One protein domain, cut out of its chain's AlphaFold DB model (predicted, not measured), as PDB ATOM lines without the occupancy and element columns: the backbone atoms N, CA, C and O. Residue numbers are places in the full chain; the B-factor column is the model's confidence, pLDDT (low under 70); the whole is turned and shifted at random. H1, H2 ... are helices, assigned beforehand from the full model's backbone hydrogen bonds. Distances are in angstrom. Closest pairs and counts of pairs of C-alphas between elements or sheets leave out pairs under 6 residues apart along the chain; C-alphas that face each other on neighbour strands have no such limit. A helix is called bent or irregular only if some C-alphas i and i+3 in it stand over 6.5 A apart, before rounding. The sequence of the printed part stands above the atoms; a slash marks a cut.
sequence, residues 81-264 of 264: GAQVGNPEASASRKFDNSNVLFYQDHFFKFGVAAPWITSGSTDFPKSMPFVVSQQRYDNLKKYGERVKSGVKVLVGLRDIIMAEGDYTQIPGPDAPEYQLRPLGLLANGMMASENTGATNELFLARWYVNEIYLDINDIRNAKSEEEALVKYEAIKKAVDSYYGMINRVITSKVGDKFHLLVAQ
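What this domain is: This is residues 81 to 264 of the 264 residues of the protein "Predicted protein" of Phaeodactylum tricornutum (strain CCAP 1055/1) (UniProt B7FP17). Four helices lie side by side as an up-and-down bundle, H1b, H2, H3 and H4, each running against the one before it in the chain, with the bend in H1 turning its first arm, H1a, along H2 at one end. Long loops wrap round this bundle: residues 81 to 132 pass over H3 and H4, and the last printed residues, 250 to 264, fold back beside H4. The printed part has 184 residues with four named helices, H1, H2, H3 and H4 in that order, and no named strand; the class is all helix, though the named helices hold 89 of the 184 residues, under half. The whole is compact, with a radius of gyration of the C-alphas of 15.8 A and spans of 48 by 34 by 27 A.

Where its parts are: The longest helix, H1, takes residues 133 to 163 and was assigned as one helix by its hydrogen bonds, but it is bent: C-alphas 142 and 145 are 7.6 A apart. Its arm H1a is residues 133 to 142, 14.2 A long, beginning at C-alpha 133 (-23.566, -47.060, -31.520). Its arm H1b is residues 145 to 163, 27.9 A long. H2 is residues 180 to 191, 16.8 A. H3 is residues 200 to 220, 30.5 A. H4 is residues 225 to 249, 36.6 A, ending at C-alpha 249 (-30.994, -48.327, -26.691).

How they stand to each other: H1a and H1b stand at a steep tilt of 50 degrees. H1b touches H4 at a shallow tilt of 18 degrees, opposite ways, the closest C-alphas being those of Ile 161 and Glu 225 at 6.6 A. H1b, with residues 146 to 150 alone, touches H2 at a steep tilt of 43 degrees, closest at Val 147 and Leu 183, whose C-alphas are 5.8 A apart; the two form a helical hairpin. H1a touches residues 186 to 190 of H2 at a shallow tilt of 13 degrees, opposite ways, with the closest C-alphas, Arg 136 and Met 190, 5.2 A apart. H2 and H3 form a hairpin, closest at C-alphas 191 and 202, 5.4 A. H3 and H4 form another, with 30 pairs of C-alphas within 8 A and the closest, Ile 219 and Ala 228, at 4.7 A. H2 and H4 only just touch, with 3 pairs. H1b and H3 are near each other; H1a is apart from H3. In H1a and H2 every O i to N i+4 pair is within hydrogen-bond range; the counts are 12 of 15 in H1b, 16 of 17 in H3 and 20 of 21 in H4.

The domain as a whole: The C-alphas of Gly 165 and Asn 195, the two farthest apart, are 50.1 A from each other. The printed part has no cut. The link from H1 to H2 is long, 16 residues. Mean pLDDT of the printed part is 88.4, with residues 106 to 111, 164 to 165 and 263 to 264 under 70.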
ATOM      1  N   GLY A  81     -59.693 -53.637 -34.287       75.31
ATOM      2  CA  GLY A  81     -60.171 -52.319 -33.894       75.31
ATOM      3  C   GLY A  81     -59.045 -51.422 -33.410       75.31
ATOM      4  O   GLY A  81     -58.091 -51.890 -32.790       75.31
ATOM      5  N   ALA A  82     -59.201 -50.117 -33.634       79.62
ATOM      6  CA  ALA A  82     -58.260 -49.085 -33.195       79.62
ATOM      7  C   ALA A  82     -57.942 -49.116 -31.688       79.62
ATOM      8  O   ALA A  82     -56.889 -48.635 -31.295       79.62
ATOM      9  N   GLN A  83     -58.830 -49.699 -30.875       84.50
ATOM     10  CA  GLN A  83     -58.701 -49.818 -29.418       84.50
ATOM     11  C   GLN A  83     -58.692 -51.276 -28.926       84.50
ATOM     12  O   GLN A  83     -58.684 -51.547 -27.724       84.50
ATOM     13  N   VAL A  84     -58.720 -52.259 -29.832       81.75
ATOM     14  CA  VAL A  84     -58.659 -53.670 -29.424       81.75
ATOM     15  C   VAL A  84     -57.273 -53.928 -28.849       81.75
ATOM     16  O   VAL A  84     -56.290 -53.542 -29.464       81.75
ATOM     17  N   GLY A  85     -57.179 -54.534 -27.664       80.06
ATOM     18  CA  GLY A  85     -55.906 -54.747 -26.955       80.06
ATOM     19  C   GLY A  85     -55.384 -53.532 -26.174       80.06
ATOM     20  O   GLY A  85     -54.559 -53.706 -25.280       80.06
ATOM     21  N   ASN A  86     -55.899 -52.327 -26.441       86.62
ATOM     22  CA  ASN A  86     -55.630 -51.130 -25.648       86.62
ATOM     23  C   ASN A  86     -56.843 -50.174 -25.690       86.62
ATOM     24  O   ASN A  86     -56.958 -49.381 -26.627       86.62
ATOM     25  N   PRO A  87     -57.747 -50.227 -24.692       87.56
ATOM     26  CA  PRO A  87     -58.962 -49.407 -24.674       87.56
ATOM     27  C   PRO A  87     -58.681 -47.904 -24.536       87.56
ATOM     28  O   PRO A  87     -59.561 -47.090 -24.803       87.56
ATOM     29  N   GLU A  88     -57.472 -47.533 -24.118       88.75
ATOM     30  CA  GLU A  88     -57.049 -46.144 -23.944       88.75
ATOM     31  C   GLU A  88     -56.393 -45.557 -25.204       88.75
ATOM     32  O   GLU A  88     -56.080 -44.370 -25.213       88.75
ATOM     33  N   ALA A  89     -56.174 -46.358 -26.253       88.00
ATOM     34  CA  ALA A  89     -55.700 -45.855 -27.541       88.00
ATOM     35  C   ALA A  89     -56.722 -44.893 -28.170       88.00
ATOM     36  O   ALA A  89     -57.921 -44.934 -27.857       88.00
ATOM     37  N   SER A  90     -56.269 -44.038 -29.081       88.62
ATOM     38  CA  SER A  90     -57.128 -43.041 -29.711       88.62
ATOM     39  C   SER A  90     -58.250 -43.700 -30.521       88.62
ATOM     40  O   SER A  90     -58.030 -44.459 -31.471       88.62
ATOM     41  N   ALA A  91     -59.493 -43.357 -30.173       86.75
ATOM     42  CA  ALA A  91     -60.688 -43.803 -30.885       86.75
ATOM     43  C   ALA A  91     -60.809 -43.189 -32.292       86.75
ATOM     44  O   ALA A  91     -61.562 -43.706 -33.118       86.75
ATOM     45  N   SER A  92     -60.094 -42.093 -32.575       89.69
ATOM     46  CA  SER A  92     -60.158 -41.414 -33.872       89.69
ATOM     47  C   SER A  92     -59.248 -42.045 -34.925       89.69
ATOM     48  O   SER A  92     -59.374 -41.725 -36.110       89.69
ATOM     49  N   ARG A  93     -58.361 -42.975 -34.547       88.69
ATOM     50  CA  ARG A  93     -57.492 -43.699 -35.483       88.69
ATOM     51  C   ARG A  93     -58.312 -44.442 -36.540       88.69
ATOM     52  O   ARG A  93     -59.140 -45.299 -36.228       88.69
ATOM     53  N   LYS A  94     -58.022 -44.181 -37.815       86.38
ATOM     54  CA  LYS A  94     -58.603 -44.938 -38.927       86.38
ATOM     55  C   LYS A  94     -57.847 -46.244 -39.158       86.38
ATOM     56  O   LYS A  94     -56.630 -46.308 -39.017       86.38
ATOM     57  N   PHE A  95     -58.573 -47.271 -39.593       79.44
ATOM     58  CA  PHE A  95     -58.016 -48.596 -39.901       79.44
ATOM     59  C   PHE A  95     -56.973 -48.593 -41.024       79.44
ATOM     60  O   PHE A  95     -56.107 -49.460 -41.056       79.44
ATOM     61  N   ASP A  96     -57.062 -47.632 -41.942       79.25
ATOM     62  CA  ASP A  96     -56.147 -47.471 -43.070       79.25
ATOM     63  C   ASP A  96     -54.944 -46.567 -42.752       79.25
ATOM     64  O   ASP A  96     -54.151 -46.281 -43.644       79.25
ATOM     65  N   ASN A  97     -54.814 -46.089 -41.503       84.00
ATOM     66  CA  ASN A  97     -53.793 -45.127 -41.079       84.00
ATOM     67  C   ASN A  97     -53.752 -43.840 -41.941       84.00
ATOM     68  O   ASN A  97     -52.741 -43.140 -41.977       84.00
ATOM     69  N   SER A  98     -54.846 -43.474 -42.619       86.69
ATOM     70  CA  SER A  98     -54.878 -42.271 -43.469       86.69
ATOM     71  C   SER A  98     -54.857 -40.958 -42.680       86.69
ATOM     72  O   SER A  98     -54.604 -39.902 -43.255       86.69
ATOM     73  N   ASN A  99     -55.124 -41.006 -41.372       90.50
ATOM     74  CA  ASN A  99     -55.163 -39.844 -40.484       90.50
ATOM     75  C   ASN A  99     -54.008 -39.782 -39.476       90.50
ATOM     76  O   ASN A  99     -54.120 -39.073 -38.480       90.50
ATOM     77  N   VAL A 100     -52.918 -40.519 -39.707       90.44
ATOM     78  CA  VAL A 100     -51.733 -40.490 -38.838       90.44
ATOM     79  C   VAL A 100     -50.505 -39.947 -39.564       90.44
ATOM     80  O   VAL A 100     -50.420 -39.971 -40.791       90.44
ATOM     81  N   LEU A 101     -49.517 -39.490 -38.793       91.56
ATOM     82  CA  LEU A 101     -48.298 -38.878 -39.324       91.56
ATOM     83  C   LEU A 101     -47.456 -39.860 -40.157       91.56
ATOM     84  O   LEU A 101     -46.934 -39.502 -41.215       91.56
ATOM     85  N   PHE A 102     -47.327 -41.102 -39.687       90.19
ATOM     86  CA  PHE A 102     -46.588 -42.169 -40.363       90.19
ATOM     87  C   PHE A 102     -47.541 -43.206 -40.968       90.19
ATOM     88  O   PHE A 102     -47.652 -44.329 -40.484       90.19
ATOM     89  N   TYR A 103     -48.236 -42.819 -42.042       85.69
ATOM     90  CA  TYR A 103     -49.283 -43.629 -42.686       85.69
ATOM     91  C   TYR A 103     -48.794 -44.968 -43.274       85.69
ATOM     92  O   TYR A 103     -49.570 -45.909 -43.413       85.69
ATOM     93  N   GLN A 104     -47.506 -45.080 -43.617       79.56
ATOM     94  CA  GLN A 104     -46.924 -46.305 -44.190       79.56
ATOM     95  C   GLN A 104     -46.692 -47.404 -43.138       79.56
ATOM     96  O   GLN A 104     -46.485 -48.568 -43.491       79.56
ATOM     97  N   ASP A 105     -46.751 -47.060 -41.850       74.25
ATOM     98  CA  ASP A 105     -46.373 -47.961 -40.769       74.25
ATOM     99  C   ASP A 105     -47.579 -48.758 -40.277       74.25
ATOM    100  O   ASP A 105     -48.355 -48.346 -39.413       74.25
ATOM    101  N   HIS A 106     -47.715 -49.961 -40.820       67.81
ATOM    102  CA  HIS A 106     -48.741 -50.921 -40.434       67.81
ATOM    103  C   HIS A 106     -48.213 -51.761 -39.270       67.81
ATOM    104  O   HIS A 106     -47.978 -52.961 -39.410       67.81
ATOM    105  N   PHE A 107     -47.955 -51.108 -38.129       58.09
ATOM    106  CA  PHE A 107     -47.266 -51.732 -36.995       58.09
ATOM    107  C   PHE A 107     -47.948 -53.023 -36.505       58.09
ATOM    108  O   PHE A 107     -47.279 -53.965 -36.091       58.09
ATOM    109  N   PHE A 108     -49.266 -53.124 -36.660       54.50
ATOM    110  CA  PHE A 108     -49.983 -54.377 -36.490       54.50
ATOM    111  C   PHE A 108     -50.675 -54.768 -37.789       54.50
ATOM    112  O   PHE A 108     -51.749 -54.273 -38.118       54.50
ATOM    113  N   LYS A 109     -50.106 -55.764 -38.473       49.91
ATOM    114  CA  LYS A 109     -50.714 -56.474 -39.613       49.91
ATOM    115  C   LYS A 109     -52.093 -57.099 -39.291       49.91
ATOM    116  O   LYS A 109     -52.744 -57.618 -40.187       49.91
ATOM    117  N   PHE A 110     -52.543 -57.036 -38.032       49.97
ATOM    118  CA  PHE A 110     -53.785 -57.634 -37.534       49.97
ATOM    119  C   PHE A 110     -54.737 -56.640 -36.848       49.97
ATOM    120  O   PHE A 110     -55.686 -57.080 -36.218       49.97
ATOM    121  N   GLY A 111     -54.504 -55.323 -36.941       61.66
ATOM    122  CA  GLY A 111     -55.496 -54.323 -36.514       61.66
ATOM    123  C   GLY A 111     -55.798 -54.275 -35.010       61.66
ATOM    124  O   GLY A 111     -56.939 -54.018 -34.642       61.66
ATOM    125  N   VAL A 112     -54.804 -54.533 -34.155       74.88
ATOM    126  CA  VAL A 112     -54.894 -54.430 -32.685       74.88
ATOM    127  C   VAL A 112     -53.997 -53.276 -32.227       74.88
ATOM    128  O   VAL A 112     -52.915 -53.070 -32.782       74.88
ATOM    129  N   ALA A 113     -54.457 -52.499 -31.254       82.06
ATOM    130  CA  ALA A 113     -53.719 -51.401 -30.649       82.06
ATOM    131  C   ALA A 113     -52.553 -51.918 -29.797       82.06
ATOM    132  O   ALA A 113     -52.674 -52.933 -29.108       82.06
ATOM    133  N   ALA A 114     -51.419 -51.215 -29.823       84.19
ATOM    134  CA  ALA A 114     -50.278 -51.594 -29.001       84.19
ATOM    135  C   ALA A 114     -50.561 -51.278 -27.522       84.19
ATOM    136  O   ALA A 114     -51.140 -50.226 -27.234       84.19
ATOM    137  N   PRO A 115     -50.142 -52.133 -26.574       87.00
ATOM    138  CA  PRO A 115     -50.260 -51.813 -25.159       87.00
ATOM    139  C   PRO A 115     -49.329 -50.650 -24.792       87.00
ATOM    140  O   PRO A 115     -48.253 -50.481 -25.377       87.00
ATOM    141  N   TRP A 116     -49.715 -49.867 -23.786       90.50
ATOM    142  CA  TRP A 116     -48.796 -48.923 -23.152       90.50
ATOM    143  C   TRP A 116     -47.702 -49.678 -22.398       90.50
ATOM    144  O   TRP A 116     -47.968 -50.688 -21.741       90.50
ATOM    145  N   ILE A 117     -46.470 -49.184 -22.477       89.50
ATOM    146  CA  ILE A 117     -45.349 -49.729 -21.713       89.50
ATOM    147  C   ILE A 117     -45.319 -48.998 -20.376       89.50
ATOM    148  O   ILE A 117     -45.199 -47.776 -20.327       89.50
ATOM    149  N   THR A 118     -45.420 -49.747 -19.280       86.56
ATOM    150  CA  THR A 118     -45.287 -49.180 -17.936       86.56
ATOM    151  C   THR A 118     -43.918 -48.522 -17.780       86.56
ATOM    152  O   THR A 118     -42.902 -49.093 -18.182       86.56
ATOM    153  N   SER A 119     -43.874 -47.336 -17.175       84.38
ATOM    154  CA  SER A 119     -42.643 -46.574 -16.966       84.38
ATOM    155  C   SER A 119     -41.575 -47.437 -16.275       84.38
ATOM    156  O   SER A 119     -41.778 -47.952 -15.179       84.38
ATOM    157  N   GLY A 120     -40.436 -47.635 -16.945       74.69
ATOM    158  CA  GLY A 120     -39.330 -48.465 -16.454       74.69
ATOM    159  C   GLY A 120     -39.443 -49.973 -16.721       74.69
ATOM    160  O   GLY A 120     -38.464 -50.683 -16.497       74.69
ATOM    161  N   SER A 121     -40.570 -50.472 -17.242       83.75
ATOM    162  CA  SER A 121     -40.694 -51.875 -17.656       83.75
ATOM    163  C   SER A 121     -39.869 -52.159 -18.915       83.75
ATOM    164  O   SER A 121     -39.741 -51.337 -19.828       83.75
ATOM    165  N   THR A 122     -39.314 -53.369 -18.971       82.75
ATOM    166  CA  THR A 122     -38.629 -53.921 -20.146       82.75
ATOM    167  C   THR A 122     -39.357 -55.127 -20.735       82.75
ATOM    168  O   THR A 122     -38.807 -55.802 -21.605       82.75
ATOM    169  N   ASP A 123     -40.577 -55.408 -20.274       79.94
ATOM    170  CA  ASP A 123     -41.326 -56.618 -20.636       79.94
ATOM    171  C   ASP A 123     -41.752 -56.608 -22.107       79.94
ATOM    172  O   ASP A 123     -41.848 -57.655 -22.753       79.94
ATOM    173  N   PHE A 124     -41.961 -55.410 -22.657       78.69
ATOM    174  CA  PHE A 124     -42.359 -55.203 -24.037       78.69
ATOM    175  C   PHE A 124     -41.677 -53.961 -24.642       78.69
ATOM    176  O   PHE A 124     -41.615 -52.923 -23.986       78.69
ATOM    177  N   PRO A 125     -41.141 -54.039 -25.874       81.06
ATOM    178  CA  PRO A 125     -40.779 -55.268 -26.593       81.06
ATOM    179  C   PRO A 125     -39.650 -56.017 -25.856       81.06
ATOM    180  O   PRO A 125     -38.837 -55.393 -25.185       81.06
ATOM    181  N   LYS A 126     -39.557 -57.349 -25.947       84.31
ATOM    182  CA  LYS A 126     -38.561 -58.121 -25.162       84.31
ATOM    183  C   LYS A 126     -37.114 -57.835 -25.576       84.31
ATOM    184  O   LYS A 126     -36.236 -57.684 -24.730       84.31
ATOM    185  N   SER A 127     -36.874 -57.721 -26.876       85.25
ATOM    186  CA  SER A 127     -35.567 -57.414 -27.460       85.25
ATOM    187  C   SER A 127     -35.614 -56.082 -28.195       85.25
ATOM    188  O   SER A 127     -36.630 -55.745 -28.788       85.25
ATOM    189  N   MET A 128     -34.502 -55.350 -28.182       88.69
ATOM    190  CA  MET A 128     -34.317 -54.173 -29.032       88.69
ATOM    191  C   MET A 128     -33.419 -54.542 -30.217       88.69
ATOM    192  O   MET A 128     -32.481 -55.326 -30.036       88.69
ATOM    193  N   PRO A 129     -33.645 -53.972 -31.410       88.56
ATOM    194  CA  PRO A 129     -32.824 -54.263 -32.573       88.56
ATOM    195  C   PRO A 129     -31.391 -53.764 -32.386       88.56
ATOM    196  O   PRO A 129     -31.124 -52.750 -31.723       88.56
ATOM    197  N   PHE A 130     -30.451 -54.472 -33.004       87.81
ATOM    198  CA  PHE A 130     -29.069 -54.022 -33.067       87.81
ATOM    199  C   PHE A 130     -28.943 -52.866 -34.061       87.81
ATOM    200  O   PHE A 130     -29.349 -52.977 -35.214       87.81
ATOM    201  N   VAL A 131     -28.360 -51.763 -33.601       90.56
ATOM    202  CA  VAL A 131     -28.022 -50.590 -34.410       90.56
ATOM    203  C   VAL A 131     -26.659 -50.093 -33.940       90.56
ATOM    204  O   VAL A 131     -26.365 -50.135 -32.738       90.56
ATOM    205  N   VAL A 132     -25.820 -49.645 -34.872       91.25
ATOM    206  CA  VAL A 132     -24.447 -49.219 -34.579       91.25
ATOM    207  C   VAL A 132     -24.458 -48.050 -33.589       91.25
ATOM    208  O   VAL A 132     -25.224 -47.097 -33.729       91.25
ATOM    209  N   SER A 133     -23.592 -48.095 -32.570       91.75
ATOM    210  CA  SER A 133     -23.566 -47.060 -31.520       91.75
ATOM    211  C   SER A 133     -23.279 -45.658 -32.070       91.75
ATOM    212  O   SER A 133     -23.857 -44.693 -31.581       91.75
ATOM    213  N   GLN A 134     -22.453 -45.556 -33.118       92.62
ATOM    214  CA  GLN A 134     -22.167 -44.297 -33.810       92.62
ATOM    215  C   GLN A 134     -23.436 -43.682 -34.415       92.62
ATOM    216  O   GLN A 134     -23.749 -42.526 -34.151       92.62
ATOM    217  N   GLN A 135     -24.225 -44.485 -35.137       92.75
ATOM    218  CA  GLN A 135     -25.504 -44.055 -35.701       92.75
ATOM    219  C   GLN A 135     -26.445 -43.543 -34.605       92.75
ATOM    220  O   GLN A 135     -27.069 -42.493 -34.766       92.75
ATOM    221  N   ARG A 136     -26.525 -44.242 -33.465       94.25
ATOM    222  CA  ARG A 136     -27.351 -43.805 -32.328       94.25
ATOM    223  C   ARG A 136     -26.889 -42.463 -31.763       94.25
ATOM    224  O   ARG A 136     -27.720 -41.590 -31.534       94.25
ATOM    225  N   TYR A 137     -25.582 -42.291 -31.573       95.00
ATOM    226  CA  TYR A 137     -24.989 -41.048 -31.078       95.00
ATOM    227  C   TYR A 137     -25.294 -39.866 -32.010       95.00
ATOM    228  O   TYR A 137     -25.807 -38.840 -31.562       95.00
ATOM    229  N   ASP A 138     -25.070 -40.027 -33.316       95.12
ATOM    230  CA  ASP A 138     -25.289 -38.956 -34.293       95.12
ATOM    231  C   ASP A 138     -26.767 -38.552 -34.379       95.12
ATOM    232  O   ASP A 138     -27.098 -37.365 -34.463       95.12
ATOM    233  N   ASN A 139     -27.678 -39.525 -34.290       94.94
ATOM    234  CA  ASN A 139     -29.114 -39.254 -34.288       94.94
ATOM    235  C   ASN A 139     -29.586 -38.610 -32.983       94.94
ATOM    236  O   ASN A 139     -30.380 -37.665 -33.035       94.94
ATOM    237  N   LEU A 140     -29.078 -39.057 -31.830       95.81
ATOM    238  CA  LEU A 140     -29.385 -38.435 -30.544       95.81
ATOM    239  C   LEU A 140     -28.900 -36.982 -30.516       95.81
ATOM    240  O   LEU A 140     -29.653 -36.093 -30.131       95.81
ATOM    241  N   LYS A 141     -27.693 -36.715 -31.019       95.75
ATOM    242  CA  LYS A 141     -27.152 -35.357 -31.140       95.75
ATOM    243  C   LYS A 141     -27.979 -34.477 -32.082       95.75
ATOM    244  O   LYS A 141     -28.187 -33.300 -31.799       95.75
ATOM    245  N   LYS A 142     -28.459 -35.027 -33.201       96.44
ATOM    246  CA  LYS A 142     -29.211 -34.278 -34.220       96.44
ATOM    247  C   LYS A 142     -30.656 -33.974 -33.816       96.44
ATOM    248  O   LYS A 142     -31.162 -32.898 -34.135       96.44
ATOM    249  N   TYR A 143     -31.337 -34.920 -33.168       97.50
ATOM    250  CA  TYR A 143     -32.778 -34.830 -32.902       97.50
ATOM    251  C   TYR A 143     -33.135 -34.721 -31.417       97.50
ATOM    252  O   TYR A 143     -34.242 -34.284 -31.113       97.50
ATOM    253  N   GLY A 144     -32.227 -35.054 -30.496       95.62
ATOM    254  CA  GLY A 144     -32.505 -35.134 -29.059       95.62
ATOM    255  C   GLY A 144     -33.052 -33.839 -28.463       95.62
ATOM    256  O   GLY A 144     -34.103 -33.863 -27.830       95.62
ATOM    257  N   GLU A 145     -32.415 -32.697 -28.729       96.12
ATOM    258  CA  GLU A 145     -32.885 -31.399 -28.212       96.12
ATOM    259  C   GLU A 145     -34.236 -30.980 -28.805       96.12
ATOM    260  O   GLU A 145     -35.095 -30.450 -28.103       96.12
ATOM    261  N   ARG A 146     -34.485 -31.295 -30.082       96.38
ATOM    262  CA  ARG A 146     -35.785 -31.030 -30.720       96.38
ATOM    263  C   ARG A 146     -36.889 -31.874 -30.096       96.38
ATOM    264  O   ARG A 146     -37.982 -31.372 -29.867       96.38
ATOM    265  N   VAL A 147     -36.588 -33.135 -29.794       96.25
ATOM    266  CA  VAL A 147     -37.503 -34.049 -29.108       96.25
ATOM    267  C   VAL A 147     -37.817 -33.558 -27.693       96.25
ATOM    268  O   VAL A 147     -38.988 -33.509 -27.329       96.25
ATOM    269  N   LYS A 148     -36.812 -33.123 -26.920       95.75
ATOM    270  CA  LYS A 148     -37.029 -32.531 -25.586       95.75
ATOM    271  C   LYS A 148     -37.895 -31.273 -25.660       95.75
ATOM    272  O   LYS A 148     -38.827 -31.122 -24.876       95.75
ATOM    273  N   SER A 149     -37.615 -30.391 -26.621       95.94
ATOM    274  CA  SER A 149     -38.406 -29.177 -26.841       95.94
ATOM    275  C   SER A 149     -39.859 -29.498 -27.187       95.94
ATOM    276  O   SER A 149     -40.751 -28.871 -26.628       95.94
ATOM    277  N   GLY A 150     -40.103 -30.467 -28.074       95.50
ATOM    278  CA  GLY A 150     -41.458 -30.868 -28.454       95.50
ATOM    279  C   GLY A 150     -42.243 -31.454 -27.287       95.50
ATOM    280  O   GLY A 150     -43.367 -31.040 -27.025       95.50
ATOM    281  N   VAL A 151     -41.622 -32.350 -26.514       95.81
ATOM    282  CA  VAL A 151     -42.263 -32.934 -25.325       95.81
ATOM    283  C   VAL A 151     -42.551 -31.881 -24.256       95.81
ATOM    284  O   VAL A 151     -43.599 -31.944 -23.623       95.81
ATOM    285  N   LYS A 152     -41.704 -30.857 -24.099       95.69
ATOM    286  CA  LYS A 152     -41.998 -29.731 -23.201       95.69
ATOM    287  C   LYS A 152     -43.282 -28.988 -23.598       95.69
ATOM    288  O   LYS A 152     -44.050 -28.613 -22.718       95.69
ATOM    289  N   VAL A 153     -43.525 -28.802 -24.898       95.31
ATOM    290  CA  VAL A 153     -44.775 -28.203 -25.399       95.31
ATOM    291  C   VAL A 153     -45.963 -29.118 -25.103       95.31
ATOM    292  O   VAL A 153     -46.975 -28.642 -24.602       95.31
ATOM    293  N   LEU A 154     -45.819 -30.432 -25.321       95.38
ATOM    294  CA  LEU A 154     -46.869 -31.406 -24.997       95.38
ATOM    295  C   LEU A 154     -47.238 -31.379 -23.513       95.38
ATOM    296  O   LEU A 154     -48.418 -31.388 -23.191       95.38
ATOM    297  N   VAL A 155     -46.256 -31.299 -22.610       94.25
ATOM    298  CA  VAL A 155     -46.509 -31.202 -21.163       94.25
ATOM    299  C   VAL A 155     -47.320 -29.947 -20.826       94.25
ATOM    300  O   VAL A 155     -48.257 -30.040 -20.035       94.25
ATOM    301  N   GLY A 156     -47.017 -28.815 -21.473       92.19
ATOM    302  CA  GLY A 156     -47.722 -27.542 -21.287       92.19
ATOM    303  C   GLY A 156     -49.180 -27.529 -21.762       92.19
ATOM    304  O   GLY A 156     -49.927 -26.641 -21.364       92.19
ATOM    305  N   LEU A 157     -49.624 -28.522 -22.545       92.19
ATOM    306  CA  LEU A 157     -51.034 -28.640 -22.943       92.19
ATOM    307  C   LEU A 157     -51.969 -28.765 -21.736       92.19
ATOM    308  O   LEU A 157     -53.103 -28.305 -21.803       92.19
ATOM    309  N   ARG A 158     -51.494 -29.338 -20.623       92.00
ATOM    310  CA  ARG A 158     -52.284 -29.454 -19.390       92.00
ATOM    311  C   ARG A 158     -52.747 -28.103 -18.871       92.00
ATOM    312  O   ARG A 158     -53.907 -27.966 -18.499       92.00
ATOM    313  N   ASP A 159     -51.846 -27.128 -18.853       90.75
ATOM    314  CA  ASP A 159     -52.142 -25.803 -18.315       90.75
ATOM    315  C   ASP A 159     -53.183 -25.088 -19.186       90.75
ATOM    316  O   ASP A 159     -54.053 -24.403 -18.660       90.75
ATOM    317  N   ILE A 160     -53.150 -25.319 -20.504       89.25
ATOM    318  CA  ILE A 160     -54.148 -24.803 -21.450       89.25
ATOM    319  C   ILE A 160     -55.505 -25.477 -21.216       89.25
ATOM    320  O   ILE A 160     -56.505 -24.781 -21.079       89.25
ATOM    321  N   ILE A 161     -55.539 -26.811 -21.093       91.06
ATOM    322  CA  ILE A 161     -56.776 -27.571 -20.833       91.06
ATOM    323  C   ILE A 161     -57.455 -27.098 -19.540       91.06
ATOM    324  O   ILE A 161     -58.673 -26.972 -19.501       91.06
ATOM    325  N   MET A 162     -56.677 -26.819 -18.491       88.31
ATOM    326  CA  MET A 162     -57.209 -26.361 -17.202       88.31
ATOM    327  C   MET A 162     -57.620 -24.879 -17.196       88.31
ATOM    328  O   MET A 162     -58.400 -24.466 -16.339       88.31
ATOM    329  N   ALA A 163     -57.062 -24.057 -18.088       83.19
ATOM    330  CA  ALA A 163     -57.323 -22.617 -18.134       83.19
ATOM    331  C   ALA A 163     -58.467 -22.245 -19.086       83.19
ATOM    332  O   ALA A 163     -59.207 -21.294 -18.824       83.19
ATOM    333  N   GLU A 164     -58.603 -22.970 -20.196       67.94
ATOM    334  CA  GLU A 164     -59.467 -22.613 -21.312       67.94
ATOM    335  C   GLU A 164     -60.483 -23.730 -21.558       67.94
ATOM    336  O   GLU A 164     -60.148 -24.809 -22.030       67.94
ATOM    337  N   GLY A 165     -61.766 -23.454 -21.310       67.56
ATOM    338  CA  GLY A 165     -62.858 -24.343 -21.730       67.56
ATOM    339  C   GLY A 165     -63.086 -24.378 -23.253       67.56
ATOM    340  O   GLY A 165     -64.074 -24.957 -23.700       67.56
ATOM    341  N   ASP A 166     -62.219 -23.730 -24.041       79.44
ATOM    342  CA  ASP A 166     -62.218 -23.728 -25.507       79.44
ATOM    343  C   ASP A 166     -60.907 -24.324 -26.045       79.44
ATOM    344  O   ASP A 166     -59.898 -23.641 -26.216       79.44
ATOM    345  N   TYR A 167     -60.934 -25.617 -26.366       87.94
ATOM    346  CA  TYR A 167     -59.764 -26.356 -26.855       87.94
ATOM    347  C   TYR A 167     -59.421 -26.077 -28.321       87.94
ATOM    348  O   TYR A 167     -58.434 -26.607 -28.839       87.94
ATOM    349  N   THR A 168     -60.202 -25.247 -29.021       84.69
ATOM    350  CA  THR A 168     -59.937 -24.933 -30.432       84.69
ATOM    351  C   THR A 168     -58.674 -24.088 -30.623       84.69
ATOM    352  O   THR A 168     -58.071 -24.148 -31.702       84.69
ATOM    353  N   GLN A 169     -58.243 -23.378 -29.571       85.56
ATOM    354  CA  GLN A 169     -57.018 -22.572 -29.531       85.56
ATOM    355  C   GLN A 169     -55.743 -23.417 -29.512       85.56
ATOM    356  O   GLN A 169     -54.683 -22.943 -29.922       85.56
ATOM    357  N   ILE A 170     -55.836 -24.680 -29.080       90.69
ATOM    358  CA  ILE A 170     -54.694 -25.593 -29.091       90.69
ATOM    359  C   ILE A 170     -54.241 -25.777 -30.547       90.69
ATOM    360  O   ILE A 170     -55.054 -26.151 -31.406       90.69
ATOM    361  N   PRO A 171     -52.955 -25.537 -30.856       92.56
ATOM    362  CA  PRO A 171     -52.435 -25.698 -32.204       92.56
ATOM    363  C   PRO A 171     -52.659 -27.118 -32.719       92.56
ATOM    364  O   PRO A 171     -52.528 -28.100 -31.985       92.56
ATOM    365  N   GLY A 172     -53.028 -27.226 -33.997       92.19
ATOM    366  CA  GLY A 172     -53.289 -28.515 -34.637       92.19
ATOM    367  C   GLY A 172     -52.066 -29.438 -34.609       92.19
ATOM    368  O   GLY A 172     -50.939 -28.962 -34.504       92.19
ATOM    369  N   PRO A 173     -52.251 -30.757 -34.760       92.00
ATOM    370  CA  PRO A 173     -51.180 -31.736 -34.552       92.00
ATOM    371  C   PRO A 173     -50.013 -31.615 -35.553       92.00
ATOM    372  O   PRO A 173     -48.910 -32.089 -35.288       92.00
ATOM    373  N   ASP A 174     -50.216 -30.933 -36.684       91.69
ATOM    374  CA  ASP A 174     -49.163 -30.607 -37.654       91.69
ATOM    375  C   ASP A 174     -48.278 -29.416 -37.238       91.69
ATOM    376  O   ASP A 174     -47.323 -29.082 -37.949       91.69
ATOM    377  N   ALA A 175     -48.572 -28.764 -36.108       93.38
ATOM    378  CA  ALA A 175     -47.812 -27.614 -35.645       93.38
ATOM    379  C   ALA A 175     -46.339 -28.000 -35.388       93.38
ATOM    380  O   ALA A 175     -46.041 -29.010 -34.736       93.38
ATOM    381  N   PRO A 176     -45.376 -27.204 -35.893       93.12
ATOM    382  CA  PRO A 176     -43.958 -27.557 -35.843       93.12
ATOM    383  C   PRO A 176     -43.394 -27.593 -34.415       93.12
ATOM    384  O   PRO A 176     -42.398 -28.273 -34.166       93.12
ATOM    385  N   GLU A 177     -44.024 -26.887 -33.481       93.69
ATOM    386  CA  GLU A 177     -43.662 -26.811 -32.063       93.69
ATOM    387  C   GLU A 177     -43.716 -28.152 -31.329       93.69
ATOM    388  O   GLU A 177     -42.852 -28.406 -30.493       93.69
ATOM    389  N   TYR A 178     -44.625 -29.056 -31.707       94.06
ATOM    390  CA  TYR A 178     -44.699 -30.396 -31.119       94.06
ATOM    391  C   TYR A 178     -43.526 -31.294 -31.531       94.06
ATOM    392  O   TYR A 178     -43.261 -32.308 -30.890       94.06
ATOM    393  N   GLN A 179     -42.809 -30.946 -32.610       95.38
ATOM    394  CA  GLN A 179     -41.644 -31.687 -33.115       95.38
ATOM    395  C   GLN A 179     -41.910 -33.203 -33.288       95.38
ATOM    396  O   GLN A 179     -41.012 -34.032 -33.108       95.38
ATOM    397  N   LEU A 180     -43.121 -33.579 -33.721       95.75
ATOM    398  CA  LEU A 180     -43.521 -34.986 -33.876       95.75
ATOM    399  C   LEU A 180     -42.723 -35.723 -34.960       95.75
ATOM    400  O   LEU A 180     -42.352 -36.885 -34.805       95.75
ATOM    401  N   ARG A 181     -42.366 -35.039 -36.053       94.69
ATOM    402  CA  ARG A 181     -41.506 -35.624 -37.097       94.69
ATOM    403  C   ARG A 181     -40.109 -35.974 -36.558       94.69
ATOM    404  O   ARG A 181     -39.663 -37.096 -36.794       94.69
ATOM    405  N   PRO A 182     -39.416 -35.085 -35.816       96.31
ATOM    406  CA  PRO A 182     -38.198 -35.443 -35.092       96.31
ATOM    407  C   PRO A 182     -38.304 -36.659 -34.172       96.31
ATOM    408  O   PRO A 182     -37.343 -37.421 -34.141       96.31
ATOM    409  N   LEU A 183     -39.432 -36.898 -33.488       96.19
ATOM    410  CA  LEU A 183     -39.617 -38.131 -32.701       96.19
ATOM    411  C   LEU A 183     -39.502 -39.381 -33.589       96.19
ATOM    412  O   LEU A 183     -38.745 -40.306 -33.282       96.19
ATOM    413  N   GLY A 184     -40.190 -39.407 -34.731       94.38
ATOM    414  CA  GLY A 184     -40.085 -40.539 -35.657       94.38
ATOM    415  C   GLY A 184     -38.707 -40.665 -36.315       94.38
ATOM    416  O   GLY A 184     -38.208 -41.773 -36.498       94.38
ATOM    417  N   LEU A 185     -38.047 -39.546 -36.629       94.56
ATOM    418  CA  LEU A 185     -36.689 -39.551 -37.191       94.56
ATOM    419  C   LEU A 185     -35.639 -40.026 -36.182       94.56
ATOM    420  O   LEU A 185     -34.742 -40.781 -36.551       94.56
ATOM    421  N   LEU A 186     -35.770 -39.640 -34.911       96.19
ATOM    422  CA  LEU A 186     -34.939 -40.174 -33.838       96.19
ATOM    423  C   LEU A 186     -35.152 -41.686 -33.714       96.19
ATOM    424  O   LEU A 186     -34.179 -42.432 -33.703       96.19
ATOM    425  N   ALA A 187     -36.404 -42.154 -33.713       94.44
ATOM    426  CA  ALA A 187     -36.706 -43.583 -33.661       94.44
ATOM    427  C   ALA A 187     -36.035 -44.359 -34.808       94.44
ATOM    428  O   ALA A 187     -35.447 -45.414 -34.561       94.44
ATOM    429  N   ASN A 188     -36.028 -43.808 -36.029       93.06
ATOM    430  CA  ASN A 188     -35.309 -44.393 -37.169       93.06
ATOM    431  C   ASN A 188     -33.829 -44.571 -36.864       93.06
ATOM    432  O   ASN A 188     -33.289 -45.659 -37.017       93.06
ATOM    433  N   GLY A 189     -33.178 -43.511 -36.394       92.00
ATOM    434  CA  GLY A 189     -31.762 -43.546 -36.054       92.00
ATOM    435  C   GLY A 189     -31.403 -44.534 -34.950       92.00
ATOM    436  O   GLY A 189     -30.277 -45.020 -34.900       92.00
ATOM    437  N   MET A 190     -32.355 -44.831 -34.067       92.88
ATOM    438  CA  MET A 190     -32.131 -45.661 -32.887       92.88
ATOM    439  C   MET A 190     -32.466 -47.140 -33.106       92.88
ATOM    440  O   MET A 190     -31.869 -47.994 -32.442       92.88
ATOM    441  N   MET A 191     -33.406 -47.442 -34.011       90.94
ATOM    442  CA  MET A 191     -34.008 -48.775 -34.170       90.94
ATOM    443  C   MET A 191     -34.083 -49.291 -35.615       90.94
ATOM    444  O   MET A 191     -34.364 -50.476 -35.801       90.94
ATOM    445  N   ALA A 192     -33.819 -48.462 -36.632       88.56
ATOM    446  CA  ALA A 192     -33.656 -48.952 -38.000       88.56
ATOM    447  C   ALA A 192     -32.267 -49.581 -38.142       88.56
ATOM    448  O   ALA A 192     -31.242 -48.904 -38.040       88.56
ATOM    449  N   SER A 193     -32.250 -50.892 -38.354       79.62
ATOM    450  CA  SER A 193     -31.025 -51.651 -38.589       79.62
ATOM    451  C   SER A 193     -30.641 -51.527 -40.059       79.62
ATOM    452  O   SER A 193     -31.486 -51.689 -40.936       79.62
ATOM    453  N   GLU A 194     -29.366 -51.282 -40.349       76.56
ATOM    454  CA  GLU A 194     -28.858 -51.214 -41.726       76.56
ATOM    455  C   GLU A 194     -29.042 -52.546 -42.474       76.56
ATOM    456  O   GLU A 194     -29.286 -52.559 -43.676       76.56
ATOM    457  N   ASN A 195     -28.994 -53.667 -41.748       75.06
ATOM    458  CA  ASN A 195     -29.054 -55.009 -42.327       75.06
ATOM    459  C   ASN A 195     -30.483 -55.511 -42.558       75.06
ATOM    460  O   ASN A 195     -30.704 -56.378 -43.398       75.06
ATOM    461  N   THR A 196     -31.450 -55.019 -41.780       71.75
ATOM    462  CA  THR A 196     -32.835 -55.529 -41.786       71.75
ATOM    463  C   THR A 196     -33.878 -54.451 -42.079       71.75
ATOM    464  O   THR A 196     -35.055 -54.765 -42.212       71.75
ATOM    465  N   GLY A 197     -33.470 -53.185 -42.189       80.75
ATOM    466  CA  GLY A 197     -34.353 -52.058 -42.461       80.75
ATOM    467  C   GLY A 197     -35.280 -51.723 -41.291       80.75
ATOM    468  O   GLY A 197     -34.860 -51.656 -40.130       80.75
ATOM    469  N   ALA A 198     -36.549 -51.463 -41.615       81.50
ATOM    470  CA  ALA A 198     -37.573 -51.111 -40.640       81.50
ATOM    471  C   ALA A 198     -37.938 -52.321 -39.767       81.50
ATOM    472  O   ALA A 198     -38.377 -53.358 -40.259       81.50
ATOM    473  N   THR A 199     -37.736 -52.173 -38.462       85.31
ATOM    474  CA  THR A 199     -37.978 -53.205 -37.451       85.31
ATOM    475  C   THR A 199     -39.359 -53.037 -36.821       85.31
ATOM    476  O   THR A 199     -39.953 -51.958 -36.877       85.31
ATOM    477  N   ASN A 200     -39.875 -54.088 -36.181       85.81
ATOM    478  CA  ASN A 200     -41.142 -53.995 -35.452       85.81
ATOM    479  C   ASN A 200     -41.047 -52.938 -34.342       85.81
ATOM    480  O   ASN A 200     -41.957 -52.144 -34.163       85.81
ATOM    481  N   GLU A 201     -39.917 -52.851 -33.647       88.19
ATOM    482  CA  GLU A 201     -39.686 -51.861 -32.596       88.19
ATOM    483  C   GLU A 201     -39.688 -50.431 -33.148       88.19
ATOM    484  O   GLU A 201     -40.175 -49.512 -32.490       88.19
ATOM    485  N   LEU A 202     -39.206 -50.230 -34.379       90.38
ATOM    486  CA  LEU A 202     -39.318 -48.934 -35.036       90.38
ATOM    487  C   LEU A 202     -40.779 -48.563 -35.306       90.38
ATOM    488  O   LEU A 202     -41.210 -47.448 -35.003       90.38
ATOM    489  N   PHE A 203     -41.533 -49.492 -35.885       89.25
ATOM    490  CA  PHE A 203     -42.948 -49.289 -36.159       89.25
ATOM    491  C   PHE A 203     -43.749 -49.067 -34.865       89.25
ATOM    492  O   PHE A 203     -44.640 -48.223 -34.858       89.25
ATOM    493  N   LEU A 204     -43.385 -49.726 -33.759       89.94
ATOM    494  CA  LEU A 204     -43.967 -49.504 -32.431       89.94
ATOM    495  C   LEU A 204     -43.706 -48.082 -31.935       89.94
ATOM    496  O   LEU A 204     -44.618 -47.382 -31.508       89.94
ATOM    497  N   ALA A 205     -42.456 -47.627 -32.023       92.75
ATOM    498  CA  ALA A 205     -42.099 -46.287 -31.583       92.75
ATOM    499  C   ALA A 205     -42.841 -45.216 -32.389       92.75
ATOM    500  O   ALA A 205     -43.361 -44.260 -31.820       92.75
ATOM    501  N   ARG A 206     -42.950 -45.385 -33.711       92.94
ATOM    502  CA  ARG A 206     -43.732 -44.475 -34.557       92.94
ATOM    503  C   ARG A 206     -45.243 -44.620 -34.340       92.94
ATOM    504  O   ARG A 206     -45.951 -43.629 -34.479       92.94
ATOM    505  N   TRP A 207     -45.730 -45.796 -33.935       92.06
ATOM    506  CA  TRP A 207     -47.113 -45.980 -33.490       92.06
ATOM    507  C   TRP A 207     -47.418 -45.100 -32.274       92.06
ATOM    508  O   TRP A 207     -48.418 -44.393 -32.312       92.06
ATOM    509  N   TYR A 208     -46.534 -45.043 -31.271       94.25
ATOM    510  CA  TYR A 208     -46.698 -44.123 -30.136       94.25
ATOM    511  C   TYR A 208     -46.689 -42.650 -30.569       94.25
ATOM    512  O   TYR A 208     -47.484 -41.860 -30.075       94.25
ATOM    513  N   VAL A 209     -45.848 -42.274 -31.538       95.94
ATOM    514  CA  VAL A 209     -45.860 -40.905 -32.091       95.94
ATOM    515  C   VAL A 209     -47.169 -40.597 -32.826       95.94
ATOM    516  O   VAL A 209     -47.675 -39.481 -32.737       95.94
ATOM    517  N   ASN A 210     -47.730 -41.576 -33.533       94.62
ATOM    518  CA  ASN A 210     -49.036 -41.442 -34.172       94.62
ATOM    519  C   ASN A 210     -50.164 -41.292 -33.141       94.62
ATOM    520  O   ASN A 210     -51.068 -40.503 -33.380       94.62
ATOM    521  N   GLU A 211     -50.103 -41.990 -32.003       94.19
ATOM    522  CA  GLU A 211     -51.076 -41.786 -30.920       94.19
ATOM    523  C   GLU A 211     -51.001 -40.363 -30.369       94.19
ATOM    524  O   GLU A 211     -52.023 -39.696 -30.312       94.19
ATOM    525  N   ILE A 212     -49.797 -39.835 -30.115       96.62
ATOM    526  CA  ILE A 212     -49.627 -38.430 -29.703       96.62
ATOM    527  C   ILE A 212     -50.260 -37.479 -30.730       96.62
ATOM    528  O   ILE A 212     -50.970 -36.548 -30.363       96.62
ATOM    529  N   TYR A 213     -50.016 -37.714 -32.023       96.31
ATOM    530  CA  TYR A 213     -50.586 -36.909 -33.108       96.31
ATOM    531  C   TYR A 213     -52.122 -36.908 -33.086       96.31
ATOM    532  O   TYR A 213     -52.746 -35.856 -33.228       96.31
ATOM    533  N   LEU A 214     -52.733 -38.081 -32.907       95.50
ATOM    534  CA  LEU A 214     -54.184 -38.230 -32.861       95.50
ATOM    535  C   LEU A 214     -54.776 -37.626 -31.590       95.50
ATOM    536  O   LEU A 214     -55.750 -36.884 -31.674       95.50
ATOM    537  N   ASP A 215     -54.164 -37.877 -30.435       95.81
ATOM    538  CA  ASP A 215     -54.670 -37.411 -29.148       95.81
ATOM    539  C   ASP A 215     -54.616 -35.883 -29.024       95.81
ATOM    540  O   ASP A 215     -55.523 -35.297 -28.442       95.81
ATOM    541  N   ILE A 216     -53.640 -35.199 -29.644       95.69
ATOM    542  CA  ILE A 216     -53.656 -33.725 -29.755       95.69
ATOM    543  C   ILE A 216     -54.928 -33.261 -30.471       95.69
ATOM    544  O   ILE A 216     -55.575 -32.300 -30.057       95.69
ATOM    545  N   ASN A 217     -55.302 -33.935 -31.560       94.88
ATOM    546  CA  ASN A 217     -56.520 -33.599 -32.278       94.88
ATOM    547  C   ASN A 217     -57.779 -33.994 -31.491       94.88
ATOM    548  O   ASN A 217     -58.770 -33.273 -31.548       94.88
ATOM    549  N   ASP A 218     -57.754 -35.095 -30.744       94.38
ATOM    550  CA  ASP A 218     -58.869 -35.493 -29.882       94.38
ATOM    551  C   ASP A 218     -59.092 -34.473 -28.753       94.38
ATOM    552  O   ASP A 218     -60.238 -34.112 -28.506       94.38
ATOM    553  N   ILE A 219     -58.029 -33.932 -28.137       94.75
ATOM    554  CA  ILE A 219     -58.126 -32.848 -27.139       94.75
ATOM    555  C   ILE A 219     -58.834 -31.630 -27.738       94.75
ATOM    556  O   ILE A 219     -59.766 -31.099 -27.144       94.75
ATOM    557  N   ARG A 220     -58.446 -31.217 -28.949       93.94
ATOM    558  CA  ARG A 220     -59.053 -30.063 -29.642       93.94
ATOM    559  C   ARG A 220     -60.547 -30.229 -29.913       93.94
ATOM    560  O   ARG A 220     -61.257 -29.238 -30.048       93.94
ATOM    561  N   ASN A 221     -61.003 -31.472 -30.045       92.81
ATOM    562  CA  ASN A 221     -62.397 -31.814 -30.319       92.81
ATOM    563  C   ASN A 221     -63.162 -32.260 -29.062       92.81
ATOM    564  O   ASN A 221     -64.338 -32.620 -29.174       92.81
ATOM    565  N   ALA A 222     -62.514 -32.260 -27.895       93.00
ATOM    566  CA  ALA A 222     -63.131 -32.646 -26.638       93.00
ATOM    567  C   ALA A 222     -64.264 -31.679 -26.276       93.00
ATOM    568  O   ALA A 222     -64.206 -30.480 -26.553       93.00
ATOM    569  N   LYS A 223     -65.319 -32.204 -25.654       91.38
ATOM    570  CA  LYS A 223     -66.493 -31.409 -25.254       91.38
ATOM    571  C   LYS A 223     -66.466 -30.999 -23.789       91.38
ATOM    572  O   LYS A 223     -67.276 -30.170 -23.381       91.38
ATOM    573  N   SER A 224     -65.583 -31.604 -23.003       91.69
ATOM    574  CA  SER A 224     -65.423 -31.324 -21.582       91.69
ATOM    575  C   SER A 224     -63.959 -31.425 -21.166       91.69
ATOM    576  O   SER A 224     -63.136 -32.013 -21.874       91.69
ATOM    577  N   GLU A 225     -63.637 -30.827 -20.022       92.25
ATOM    578  CA  GLU A 225     -62.297 -30.881 -19.426       92.25
ATOM    579  C   GLU A 225     -61.893 -32.316 -19.102       92.25
ATOM    580  O   GLU A 225     -60.774 -32.730 -19.387       92.25
ATOM    581  N   GLU A 226     -62.823 -33.118 -18.591       92.31
ATOM    582  CA  GLU A 226     -62.563 -34.514 -18.253       92.31
ATOM    583  C   GLU A 226     -62.185 -35.330 -19.492       92.31
ATOM    584  O   GLU A 226     -61.262 -36.141 -19.442       92.31
ATOM    585  N   GLU A 227     -62.863 -35.098 -20.620       92.12
ATOM    586  CA  GLU A 227     -62.539 -35.758 -21.885       92.12
ATOM    587  C   GLU A 227     -61.147 -35.340 -22.384       92.12
ATOM    588  O   GLU A 227     -60.337 -36.201 -22.737       92.12
ATOM    589  N   ALA A 228     -60.832 -34.043 -22.343       93.31
ATOM    590  CA  ALA A 228     -59.524 -33.518 -22.730       93.31
ATOM    591  C   ALA A 228     -58.391 -34.067 -21.843       93.31
ATOM    592  O   ALA A 228     -57.346 -34.481 -22.350       93.31
ATOM    593  N   LEU A 229     -58.605 -34.142 -20.527       93.88
ATOM    594  CA  LEU A 229     -57.632 -34.675 -19.573       93.88
ATOM    595  C   LEU A 229     -57.363 -36.167 -19.785       93.88
ATOM    596  O   LEU A 229     -56.213 -36.594 -19.699       93.88
ATOM    597  N   VAL A 230     -58.383 -36.966 -20.116       93.62
ATOM    598  CA  VAL A 230     -58.188 -38.388 -20.449       93.62
ATOM    599  C   VAL A 230     -57.268 -38.545 -21.664       93.62
ATOM    600  O   VAL A 230     -56.362 -39.380 -21.648       93.62
ATOM    601  N   LYS A 231     -57.455 -37.718 -22.698       94.75
ATOM    602  CA  LYS A 231     -56.603 -37.716 -23.897       94.75
ATOM    603  C   LYS A 231     -55.193 -37.214 -23.607       94.75
ATOM    604  O   LYS A 231     -54.220 -37.783 -24.092       94.75
ATOM    605  N   TYR A 232     -55.061 -36.209 -22.749       95.12
ATOM    606  CA  TYR A 232     -53.761 -35.747 -22.279       95.12
ATOM    607  C   TYR A 232     -52.988 -36.837 -21.513       95.12
ATOM    608  O   TYR A 232     -51.788 -37.025 -21.727       95.12
ATOM    609  N   GLU A 233     -53.661 -37.615 -20.663       94.50
ATOM    610  CA  GLU A 233     -53.026 -38.752 -19.986       94.50
ATOM    611  C   GLU A 233     -52.612 -39.860 -20.970       94.50
ATOM    612  O   GLU A 233     -51.566 -40.489 -20.778       94.50
ATOM    613  N   ALA A 234     -53.361 -40.068 -22.059       94.25
ATOM    614  CA  ALA A 234     -52.949 -40.960 -23.147       94.25
ATOM    615  C   ALA A 234     -51.673 -40.455 -23.852       94.25
ATOM    616  O   ALA A 234     -50.732 -41.234 -24.025       94.25
ATOM    617  N   ILE A 235     -51.559 -39.144 -24.123       95.44
ATOM    618  CA  ILE A 235     -50.321 -38.528 -24.645       95.44
ATOM    619  C   ILE A 235     -49.139 -38.816 -23.719       95.44
ATOM    620  O   ILE A 235     -48.081 -39.242 -24.187       95.44
ATOM    621  N   LYS A 236     -49.298 -38.624 -22.404       95.12
ATOM    622  CA  LYS A 236     -48.230 -38.906 -21.432       95.12
ATOM    623  C   LYS A 236     -47.796 -40.367 -21.477       95.12
ATOM    624  O   LYS A 236     -46.599 -40.640 -21.543       95.12
ATOM    625  N   LYS A 237     -48.747 -41.303 -21.497       94.38
ATOM    626  CA  LYS A 237     -48.464 -42.745 -21.613       94.38
ATOM    627  C   LYS A 237     -47.750 -43.087 -22.920       94.38
ATOM    628  O   LYS A 237     -46.818 -43.892 -22.908       94.38
ATOM    629  N   ALA A 238     -48.137 -42.463 -24.031       94.56
ATOM    630  CA  ALA A 238     -47.488 -42.644 -25.325       94.56
ATOM    631  C   ALA A 238     -46.044 -42.111 -25.324       94.56
ATOM    632  O   ALA A 238     -45.136 -42.811 -25.778       94.56
ATOM    633  N   VAL A 239     -45.808 -40.919 -24.761       96.00
ATOM    634  CA  VAL A 239     -44.461 -40.342 -24.605       96.00
ATOM    635  C   VAL A 239     -43.593 -41.216 -23.705       96.00
ATOM    636  O   VAL A 239     -42.463 -41.528 -24.076       96.00
ATOM    637  N   ASP A 240     -44.112 -41.666 -22.564       95.12
ATOM    638  CA  ASP A 240     -43.372 -42.524 -21.638       95.12
ATOM    639  C   ASP A 240     -43.061 -43.891 -22.243       95.12
ATOM    640  O   ASP A 240     -41.949 -44.393 -22.080       95.12
ATOM    641  N   SER A 241     -43.995 -44.466 -23.005       93.88
ATOM    642  CA  SER A 241     -43.757 -45.715 -23.732       93.88
ATOM    643  C   SER A 241     -42.664 -45.534 -24.788       93.88
ATOM    644  O   SER A 241     -41.730 -46.336 -24.878       93.88
ATOM    645  N   TYR A 242     -42.719 -44.432 -25.543       95.44
ATOM    646  CA  TYR A 242     -41.704 -44.065 -26.526       95.44
ATOM    647  C   TYR A 242     -40.325 -43.851 -25.875       95.44
ATOM    648  O   TYR A 242     -39.338 -44.463 -26.292       95.44
ATOM    649  N   TYR A 243     -40.230 -43.038 -24.820       95.62
ATOM    650  CA  TYR A 243     -38.979 -42.808 -24.092       95.62
ATOM    651  C   TYR A 243     -38.469 -44.069 -23.406       95.62
ATOM    652  O   TYR A 243     -37.264 -44.312 -23.435       95.62
ATOM    653  N   GLY A 244     -39.349 -44.913 -22.870       93.25
ATOM    654  CA  GLY A 244     -38.997 -46.225 -22.334       93.25
ATOM    655  C   GLY A 244     -38.258 -47.074 -23.366       93.25
ATOM    656  O   GLY A 244     -37.189 -47.611 -23.075       93.25
ATOM    657  N   MET A 245     -38.749 -47.118 -24.606       92.94
ATOM    658  CA  MET A 245     -38.070 -47.821 -25.698       92.94
ATOM    659  C   MET A 245     -36.732 -47.182 -26.078       92.94
ATOM    660  O   MET A 245     -35.716 -47.876 -26.159       92.94
ATOM    661  N   ILE A 246     -36.701 -45.865 -26.290       94.50
ATOM    662  CA  ILE A 246     -35.482 -45.156 -26.708       94.50
ATOM    663  C   ILE A 246     -34.389 -45.248 -25.631       94.50
ATOM    664  O   ILE A 246     -33.224 -45.511 -25.932       94.50
ATOM    665  N   ASN A 247     -34.750 -45.135 -24.356       94.50
ATOM    666  CA  ASN A 247     -33.812 -45.206 -23.237       94.50
ATOM    667  C   ASN A 247     -33.157 -46.581 -23.071       94.50
ATOM    668  O   ASN A 247     -32.079 -46.672 -22.480       94.50
ATOM    669  N   ARG A 248     -33.770 -47.650 -23.590       92.00
ATOM    670  CA  ARG A 248     -33.175 -48.996 -23.591       92.00
ATOM    671  C   ARG A 248     -32.034 -49.132 -24.593       92.00
ATOM    672  O   ARG A 248     -31.158 -49.969 -24.402       92.00
ATOM    673  N   VAL A 249     -32.033 -48.319 -25.649       91.88
ATOM    674  CA  VAL A 249     -30.994 -48.327 -26.691       91.88
ATOM    675  C   VAL A 249     -29.937 -47.233 -26.506       91.88
ATOM    676  O   VAL A 249     -28.877 -47.308 -27.135       91.88
ATOM    677  N   ILE A 250     -30.180 -46.275 -25.605       92.88
ATOM    678  CA  ILE A 250     -29.191 -45.298 -25.135       92.88
ATOM    679  C   ILE A 250     -28.309 -45.938 -24.057       92.88
ATOM    680  O   ILE A 250     -28.750 -46.247 -22.948       92.88
ATOM    681  N   THR A 251     -27.033 -46.114 -24.391       91.44
ATOM    682  CA  THR A 251     -25.981 -46.519 -23.448       91.44
ATOM    683  C   THR A 251     -25.134 -45.308 -23.060       91.44
ATOM    684  O   THR A 251     -25.207 -44.270 -23.716       91.44
ATOM    685  N   SER A 252     -24.259 -45.452 -22.062       90.44
ATOM    686  CA  SER A 252     -23.319 -44.391 -21.657       90.44
ATOM    687  C   SER A 252     -22.389 -43.910 -22.780       90.44
ATOM    688  O   SER A 252     -21.855 -42.812 -22.699       90.44
ATOM    689  N   LYS A 253     -22.202 -44.705 -23.843       88.88
ATOM    690  CA  LYS A 253     -21.433 -44.315 -25.038       88.88
ATOM    691  C   LYS A 253     -22.243 -43.492 -26.044       88.88
ATOM    692  O   LYS A 253     -21.660 -42.870 -26.922       88.88
ATOM    693  N   VAL A 254     -23.571 -43.553 -25.961       91.56
ATOM    694  CA  VAL A 254     -24.493 -42.878 -26.883       91.56
ATOM    695  C   VAL A 254     -24.894 -41.508 -26.338       91.56
ATOM    696  O   VAL A 254     -24.975 -40.562 -27.110       91.56
ATOM    697  N   GLY A 255     -25.131 -41.388 -25.032       92.25
ATOM    698  CA  GLY A 255     -25.456 -40.115 -24.390       92.25
ATOM    699  C   GLY A 255     -26.412 -40.275 -23.217       92.25
ATOM    700  O   GLY A 255     -26.586 -41.374 -22.684       92.25
ATOM    701  N   ASP A 256     -27.039 -39.166 -22.834       94.19
ATOM    702  CA  ASP A 256     -27.968 -39.127 -21.710       94.19
ATOM    703  C   ASP A 256     -29.357 -39.634 -22.101       94.19
ATOM    704  O   ASP A 256     -29.866 -39.381 -23.196       94.19
ATOM    705  N   LYS A 257     -29.978 -40.358 -21.169       94.62
ATOM    706  CA  LYS A 257     -31.350 -40.852 -21.305       94.62
ATOM    707  C   LYS A 257     -32.356 -39.707 -21.166       94.62
ATOM    708  O   LYS A 257     -32.106 -38.726 -20.472       94.62
ATOM    709  N   PHE A 258     -33.519 -39.863 -21.788       94.25
ATOM    710  CA  PHE A 258     -34.652 -38.960 -21.600       94.25
ATOM    711  C   PHE A 258     -35.322 -39.204 -20.245       94.25
ATOM    712  O   PHE A 258     -35.410 -40.345 -19.784       94.25
ATOM    713  N   HIS A 259     -35.828 -38.141 -19.624       92.25
ATOM    714  CA  HIS A 259     -36.616 -38.240 -18.397       92.25
ATOM    715  C   HIS A 259     -38.058 -38.640 -18.727       92.25
ATOM    716  O   HIS A 259     -38.656 -38.077 -19.640       92.25
ATOM    717  N   LEU A 260     -38.592 -39.620 -17.994       91.31
ATOM    718  CA  LEU A 260     -39.998 -40.020 -18.093       91.31
ATOM    719  C   LEU A 260     -40.883 -38.981 -17.397       91.31
ATOM    720  O   LEU A 260     -40.483 -38.415 -16.379       91.31
ATOM    721  N   LEU A 261     -42.081 -38.757 -17.930       87.94
ATOM    722  CA  LEU A 261     -43.027 -37.750 -17.455       87.94
ATOM    723  C   LEU A 261     -43.739 -38.173 -16.167       87.94
ATOM    724  O   LEU A 261     -44.086 -37.318 -15.365       87.94
ATOM    725  N   VAL A 262     -43.924 -39.476 -15.929       74.56
ATOM    726  CA  VAL A 262     -44.551 -39.996 -14.693       74.56
ATOM    727  C   VAL A 262     -43.654 -39.839 -13.452       74.56
ATOM    728  O   VAL A 262     -44.114 -40.005 -12.328       74.56
ATOM    729  N   ALA A 263     -42.372 -39.498 -13.621       49.97
ATOM    730  CA  ALA A 263     -41.466 -39.242 -12.500       49.97
ATOM    731  C   ALA A 263     -41.603 -37.825 -11.891       49.97
ATOM    732  O   ALA A 263     -40.820 -37.493 -10.999       49.97
ATOM    733  N   GLN A 264     -42.538 -36.999 -12.379       38.25
ATOM    734  CA  GLN A 264     -42.759 -35.609 -11.953       38.25
ATOM    735  C   GLN A 264     -44.151 -35.397 -11.363       38.25
ATOM    736  O   GLN A 264     -45.128 -35.935 -11.931       38.25
TER     737      GLN A 264